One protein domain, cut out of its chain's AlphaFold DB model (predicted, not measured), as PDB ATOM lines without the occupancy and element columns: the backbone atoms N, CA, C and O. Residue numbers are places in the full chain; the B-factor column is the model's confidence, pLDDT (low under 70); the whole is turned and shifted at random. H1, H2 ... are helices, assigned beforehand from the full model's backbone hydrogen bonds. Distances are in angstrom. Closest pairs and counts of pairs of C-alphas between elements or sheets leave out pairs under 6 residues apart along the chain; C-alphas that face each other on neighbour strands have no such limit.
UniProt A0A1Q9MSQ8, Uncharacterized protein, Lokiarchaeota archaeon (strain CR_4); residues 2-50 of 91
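What this domain is: This is residues 2 to 50 of the 91 residues of an uncharacterized protein of Lokiarchaeota archaeon (strain CR_4) (UniProt A0A1Q9MSQ8). Two helices form a loose T: the first residues of H2, 30 to 33, meet the middle of H1 at residues 14 to 18, and H2 leads away from it about perpendicular. Residues 2 to 13 and 40 to 46 stick out. The printed part has 49 residues with two named helices, H1 then H2, and no named strand; the class is all helix. It is loose, with a radius of gyration of the C-alphas of 12.4 A and spans of 32 by 26 by 17 A.

Where its parts are: Find C-alpha 8 at (-12.215, 3.408, 26.627); from there H1, residues 8 to 23, runs 22.6 A. After a short link of 6 residues, H2, residues 30 to 44, runs 20.7 A to C-alpha 44 at (-28.294, -3.090, 45.293).

How they stand to each other: Look at Val 18 and Lys 30: their C-alphas, 6.6 A apart, are the closest where H1 and H2 touch. The helices' lines stand about perpendicular, at 81 degrees. In H1 and H2 every O i to N i+4 pair is within hydrogen-bond range.

The domain as a whole: The C-alphas of Leu 23 and Gln 50, the two farthest apart, are 33.2 A apart. The printed part has no cut. In the B-factor column, residues 48 to 50 are under 70.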
ATOM      1  N   SER A   2     -13.128  13.928  43.367       71.50
ATOM      2  CA  SER A   2     -12.592  12.594  43.089       71.50
ATOM      3  C   SER A   2     -12.545  12.393  41.575       71.50
ATOM      4  O   SER A   2     -13.508  12.719  40.880       71.50
ATOM      5  N   THR A   3     -11.424  11.902  41.049       78.44
ATOM      6  CA  THR A   3     -11.260  11.613  39.618       78.44
ATOM      7  C   THR A   3     -11.228  10.108  39.424       78.44
ATOM      8  O   THR A   3     -10.316   9.442  39.903       78.44
ATOM      9  N   ILE A   4     -12.219   9.576  38.712       81.56
ATOM     10  CA  ILE A   4     -12.283   8.159  38.359       81.56
ATOM     11  C   ILE A   4     -11.743   8.011  36.938       81.56
ATOM     12  O   ILE A   4     -12.206   8.689  36.017       81.56
ATOM     13  N   ARG A   5     -10.747   7.140  36.761       86.25
ATOM     14  CA  ARG A   5     -10.260   6.734  35.439       86.25
ATOM     15  C   ARG A   5     -11.036   5.498  35.003       86.25
ATOM     16  O   ARG A   5     -11.018   4.492  35.700       86.25
ATOM     17  N   ILE A   6     -11.698   5.597  33.860       87.12
ATOM     18  CA  ILE A   6     -12.386   4.489  33.195       87.12
ATOM     19  C   ILE A   6     -11.695   4.223  31.863       87.12
ATOM     20  O   ILE A   6     -11.220   5.157  31.212       87.12
ATOM     21  N   ASP A   7     -11.609   2.958  31.470       91.62
ATOM     22  CA  ASP A   7     -11.075   2.590  30.165       91.62
ATOM     23  C   ASP A   7     -12.046   2.958  29.033       91.62
ATOM     24  O   ASP A   7     -13.236   3.233  29.223       91.62
ATOM     25  N   GLU A   8     -11.510   2.947  27.817       90.44
ATOM     26  CA  GLU A   8     -12.215   3.408  26.627       90.44
ATOM     27  C   GLU A   8     -13.473   2.583  26.318       90.44
ATOM     28  O   GLU A   8     -14.474   3.128  25.846       90.44
ATOM     29  N   LYS A   9     -13.469   1.278  26.619       92.62
ATOM     30  CA  LYS A   9     -14.624   0.409  26.372       92.62
ATOM     31  C   LYS A   9     -15.804   0.834  27.244       92.62
ATOM     32  O   LYS A   9     -16.908   1.011  26.726       92.62
ATOM     33  N   HIS A  10     -15.577   1.036  28.540       88.62
ATOM     34  CA  HIS A  10     -16.634   1.454  29.461       88.62
ATOM     35  C   HIS A  10     -17.078   2.902  29.211       88.62
ATOM     36  O   HIS A  10     -18.274   3.190  29.288       88.62
ATOM     37  N   ALA A  11     -16.167   3.791  28.803       88.06
ATOM     38  CA  ALA A  11     -16.525   5.146  28.381       88.06
ATOM     39  C   ALA A  11     -17.482   5.144  27.173       88.06
ATOM     40  O   ALA A  11     -18.496   5.841  27.181       88.06
ATOM     41  N   ARG A  12     -17.228   4.301  26.160       90.69
ATOM     42  CA  ARG A  12     -18.125   4.160  24.996       90.69
ATOM     43  C   ARG A  12     -19.504   3.614  25.377       90.69
ATOM     44  O   ARG A  12     -20.508   4.039  24.805       90.69
ATOM     45  N   LEU A  13     -19.572   2.681  26.330       91.69
ATOM     46  CA  LEU A  13     -20.846   2.154  26.832       91.69
ATOM     47  C   LEU A  13     -21.654   3.230  27.564       91.69
ATOM     48  O   LEU A  13     -22.850   3.369  27.307       91.69
ATOM     49  N   LEU A  14     -20.997   4.024  28.413       88.38
ATOM     50  CA  LEU A  14     -21.627   5.146  29.104       88.38
ATOM     51  C   LEU A  14     -22.191   6.167  28.106       88.38
ATOM     52  O   LEU A  14     -23.320   6.626  28.259       88.38
ATOM     53  N   ASP A  15     -21.443   6.472  27.049       88.06
ATOM     54  CA  ASP A  15     -21.870   7.412  26.009       88.06
ATOM     55  C   ASP A  15     -23.104   6.911  25.257       88.06
ATOM     56  O   ASP A  15     -24.049   7.670  25.022       88.06
ATOM     57  N   ARG A  16     -23.141   5.612  24.947       89.81
ATOM     58  CA  ARG A  16     -24.302   4.972  24.320       89.81
ATOM     59  C   ARG A  16     -25.528   4.991  25.233       89.81
ATOM     60  O   ARG A  16     -26.632   5.244  24.754       89.81
ATOM     61  N   LEU A  17     -25.335   4.763  26.532       87.44
ATOM     62  CA  LEU A  17     -26.404   4.818  27.527       87.44
ATOM     63  C   LEU A  17     -26.981   6.236  27.650       87.44
ATOM     64  O   LEU A  17     -28.198   6.409  27.607       87.44
ATOM     65  N   VAL A  18     -26.124   7.260  27.713       87.31
ATOM     66  CA  VAL A  18     -26.561   8.666  27.725       87.31
ATOM     67  C   VAL A  18     -27.339   9.015  26.463       87.31
ATOM     68  O   VAL A  18     -28.405   9.625  26.558       87.31
ATOM     69  N   ALA A  19     -26.845   8.619  25.287       87.00
ATOM     70  CA  ALA A  19     -27.534   8.865  24.026       87.00
ATOM     71  C   ALA A  19     -28.922   8.204  24.007       87.00
ATOM     72  O   ALA A  19     -29.903   8.855  23.653       87.00
ATOM     73  N   HIS A  20     -29.026   6.951  24.457       87.75
ATOM     74  CA  HIS A  20     -30.293   6.226  24.517       87.75
ATOM     75  C   HIS A  20     -31.321   6.921  25.423       87.75
ATOM     76  O   HIS A  20     -32.451   7.156  25.003       87.75
ATOM     77  N   ILE A  21     -30.921   7.322  26.631       85.31
ATOM     78  CA  ILE A  21     -31.821   8.002  27.575       85.31
ATOM     79  C   ILE A  21     -32.210   9.398  27.065       85.31
ATOM     80  O   ILE A  21     -33.357   9.823  27.211       85.31
ATOM     81  N   THR A  22     -31.281  10.086  26.398       83.31
ATOM     82  CA  THR A  22     -31.547  11.389  25.774       83.31
ATOM     83  C   THR A  22     -32.586  11.273  24.658       83.31
ATOM     84  O   THR A  22     -33.476  12.118  24.567       83.31
ATOM     85  N   LEU A  23     -32.531  10.208  23.850       84.69
ATOM     86  CA  LEU A  23     -33.528   9.930  22.808       84.69
ATOM     87  C   LEU A  23     -34.917   9.615  23.380       84.69
ATOM     88  O   LEU A  23     -35.916   9.903  22.729       84.69
ATOM     89  N   GLN A  24     -35.005   9.102  24.609       84.06
ATOM     90  CA  GLN A  24     -36.274   8.903  25.322       84.06
ATOM     91  C   GLN A  24     -36.870  10.204  25.898       84.06
ATOM     92  O   GLN A  24     -37.810  10.163  26.690       84.06
ATOM     93  N   GLY A  25     -36.331  11.371  25.530       78.69
ATOM     94  CA  GLY A  25     -36.847  12.679  25.939       78.69
ATOM     95  C   GLY A  25     -36.356  13.158  27.308       78.69
ATOM     96  O   GLY A  25     -36.728  14.245  27.744       78.69
ATOM     97  N   LYS A  26     -35.483  12.398  27.982       74.75
ATOM     98  CA  LYS A  26     -34.851  12.809  29.243       74.75
ATOM     99  C   LYS A  26     -33.437  13.318  28.975       74.75
ATOM    100  O   LYS A  26     -32.496  12.538  28.859       74.75
ATOM    101  N   LYS A  27     -33.260  14.644  28.914       73.62
ATOM    102  CA  LYS A  27     -31.919  15.253  28.906       73.62
ATOM    103  C   LYS A  27     -31.210  14.920  30.219       73.62
ATOM    104  O   LYS A  27     -31.593  15.424  31.269       73.62
ATOM    105  N   MET A  28     -30.162  14.105  30.149       76.50
ATOM    106  CA  MET A  28     -29.373  13.725  31.318       76.50
ATOM    107  C   MET A  28     -27.877  13.879  31.038       76.50
ATOM    108  O   MET A  28     -27.381  13.504  29.979       76.50
ATOM    109  N   ASN A  29     -27.148  14.462  31.990       82.56
ATOM    110  CA  ASN A  29     -25.699  14.649  31.904       82.56
ATOM    111  C   ASN A  29     -24.973  13.363  32.346       82.56
ATOM    112  O   ASN A  29     -25.407  12.728  33.306       82.56
ATOM    113  N   LYS A  30     -23.836  13.027  31.716       82.69
ATOM    114  CA  LYS A  30     -22.938  11.923  32.116       82.69
ATOM    115  C   LYS A  30     -22.672  11.908  33.623       82.69
ATOM    116  O   LYS A  30     -22.765  10.857  34.241       82.69
ATOM    117  N   LYS A  31     -22.398  13.071  34.228       84.12
ATOM    118  CA  LYS A  31     -22.144  13.169  35.679       84.12
ATOM    119  C   LYS A  31     -23.349  12.738  36.519       84.12
ATOM    120  O   LYS A  31     -23.180  11.995  37.474       84.12
ATOM    121  N   ALA A  32     -24.544  13.191  36.146       84.19
ATOM    122  CA  ALA A  32     -25.774  12.858  36.858       84.19
ATOM    123  C   ALA A  32     -26.136  11.376  36.688       84.19
ATOM    124  O   ALA A  32     -26.527  10.728  37.651       84.19
ATOM    125  N   LEU A  33     -25.939  10.828  35.484       86.31
ATOM    126  CA  LEU A  33     -26.139   9.404  35.222       86.31
ATOM    127  C   LEU A  33     -25.194   8.543  36.063       86.31
ATOM    128  O   LEU A  33     -25.644   7.598  36.695       86.31
ATOM    129  N   VAL A  34     -23.900   8.874  36.083       87.81
ATOM    130  CA  VAL A  34     -22.915   8.129  36.879       87.81
ATOM    131  C   VAL A  34     -23.233   8.227  38.369       87.81
ATOM    132  O   VAL A  34     -23.178   7.209  39.044       87.81
ATOM    133  N   GLY A  35     -23.619   9.406  38.871       87.50
ATOM    134  CA  GLY A  35     -24.054   9.565  40.263       87.50
ATOM    135  C   GLY A  35     -25.218   8.638  40.612       87.50
ATOM    136  O   GLY A  35     -25.123   7.867  41.559       87.50
ATOM    137  N   LYS A  36     -26.259   8.623  39.774       86.56
ATOM    138  CA  LYS A  36     -27.419   7.755  39.978       86.56
ATOM    139  C   LYS A  36     -27.077   6.264  39.904       86.56
ATOM    140  O   LYS A  36     -27.556   5.486  40.711       86.56
ATOM    141  N   LEU A  37     -26.218   5.865  38.965       88.00
ATOM    142  CA  LEU A  37     -25.759   4.476  38.868       88.00
ATOM    143  C   LEU A  37     -24.974   4.038  40.108       88.00
ATOM    144  O   LEU A  37     -25.061   2.878  40.495       88.00
ATOM    145  N   ILE A  38     -24.212   4.949  40.719       87.94
ATOM    146  CA  ILE A  38     -23.520   4.677  41.981       87.94
ATOM    147  C   ILE A  38     -24.546   4.503  43.104       87.94
ATOM    148  O   ILE A  38     -24.458   3.521  43.826       87.94
ATOM    149  N   GLU A  39     -25.532   5.395  43.226       86.38
ATOM    150  CA  GLU A  39     -26.613   5.272  44.219       86.38
ATOM    151  C   GLU A  39     -27.368   3.940  44.075       86.38
ATOM    152  O   GLU A  39     -27.506   3.201  45.048       86.38
ATOM    153  N   ASP A  40     -27.780   3.597  42.852       86.44
ATOM    154  CA  ASP A  40     -28.493   2.352  42.549       86.44
ATOM    155  C   ASP A  40     -27.634   1.115  42.882       86.44
ATOM    156  O   ASP A  40     -28.141   0.137  43.435       86.44
ATOM    157  N   ALA A  41     -26.328   1.151  42.587       86.00
ATOM    158  CA  ALA A  41     -25.404   0.064  42.913       86.00
ATOM    159  C   ALA A  41     -25.195  -0.087  44.428       86.00
ATOM    160  O   ALA A  41     -25.195  -1.202  44.936       86.00
ATOM    161  N   VAL A  42     -25.061   1.023  45.156       85.00
ATOM    162  CA  VAL A  42     -24.901   1.025  46.619       85.00
ATOM    163  C   VAL A  42     -26.151   0.442  47.295       85.00
ATOM    164  O   VAL A  42     -26.022  -0.399  48.181       85.00
ATOM    165  N   ILE A  43     -27.351   0.795  46.816       83.44
ATOM    166  CA  ILE A  43     -28.618   0.199  47.274       83.44
ATOM    167  C   ILE A  43     -28.675  -1.299  46.948       83.44
ATOM    168  O   ILE A  43     -29.063  -2.095  47.802       83.44
ATOM    169  N   GLY A  44     -28.289  -1.691  45.730       83.19
ATOM    170  CA  GLY A  44     -28.294  -3.090  45.293       83.19
ATOM    171  C   GLY A  44     -27.369  -3.991  46.116       83.19
ATOM    172  O   GLY A  44     -27.732  -5.123  46.417       83.19
ATOM    173  N   GLU A  45     -26.217  -3.469  46.535       82.75
ATOM    174  CA  GLU A  45     -25.266  -4.160  47.418       82.75
ATOM    175  C   GLU A  45     -25.672  -4.100  48.904       82.75
ATOM    176  O   GLU A  45     -24.978  -4.641  49.764       82.75
ATOM    177  N   GLY A  46     -26.788  -3.439  49.237       78.25
ATOM    178  CA  GLY A  46     -27.252  -3.277  50.617       78.25
ATOM    179  C   GLY A  46     -26.331  -2.405  51.473       78.25
ATOM    180  O   GLY A  46     -26.365  -2.486  52.700       78.25
ATOM    181  N   ILE A  47     -25.494  -1.582  50.840       77.19
ATOM    182  CA  ILE A  47     -24.601  -0.665  51.538       77.19
ATOM    183  C   ILE A  47     -25.453   0.526  52.011       77.19
ATOM    184  O   ILE A  47     -26.100   1.184  51.192       77.19
ATOM    185  N   PRO A  48     -25.491   0.832  53.319       69.31
ATOM    186  CA  PRO A  48     -26.278   1.947  53.826       69.31
ATOM    187  C   PRO A  48     -25.721   3.271  53.283       69.31
ATOM    188  O   PRO A  48     -24.568   3.620  53.515       69.31
ATOM    189  N   VAL A  49     -26.549   4.011  52.537       66.19
ATOM    190  CA  VAL A  49     -26.198   5.324  51.956       66.19
ATOM    191  C   VAL A  49     -26.251   6.440  53.017       66.19
ATOM    192  O   VAL A  49     -25.742   7.536  52.797       66.19
ATOM    193  N   GLN A  50     -26.868   6.177  54.175       61.44
ATOM    194  CA  GLN A  50     -26.992   7.122  55.285       61.44
ATOM    195  C   GLN A  50     -26.011   6.760  56.408       61.44
ATOM    196  O   GLN A  50     -26.103   5.678  56.980       61.44
TER     197      GLN A  50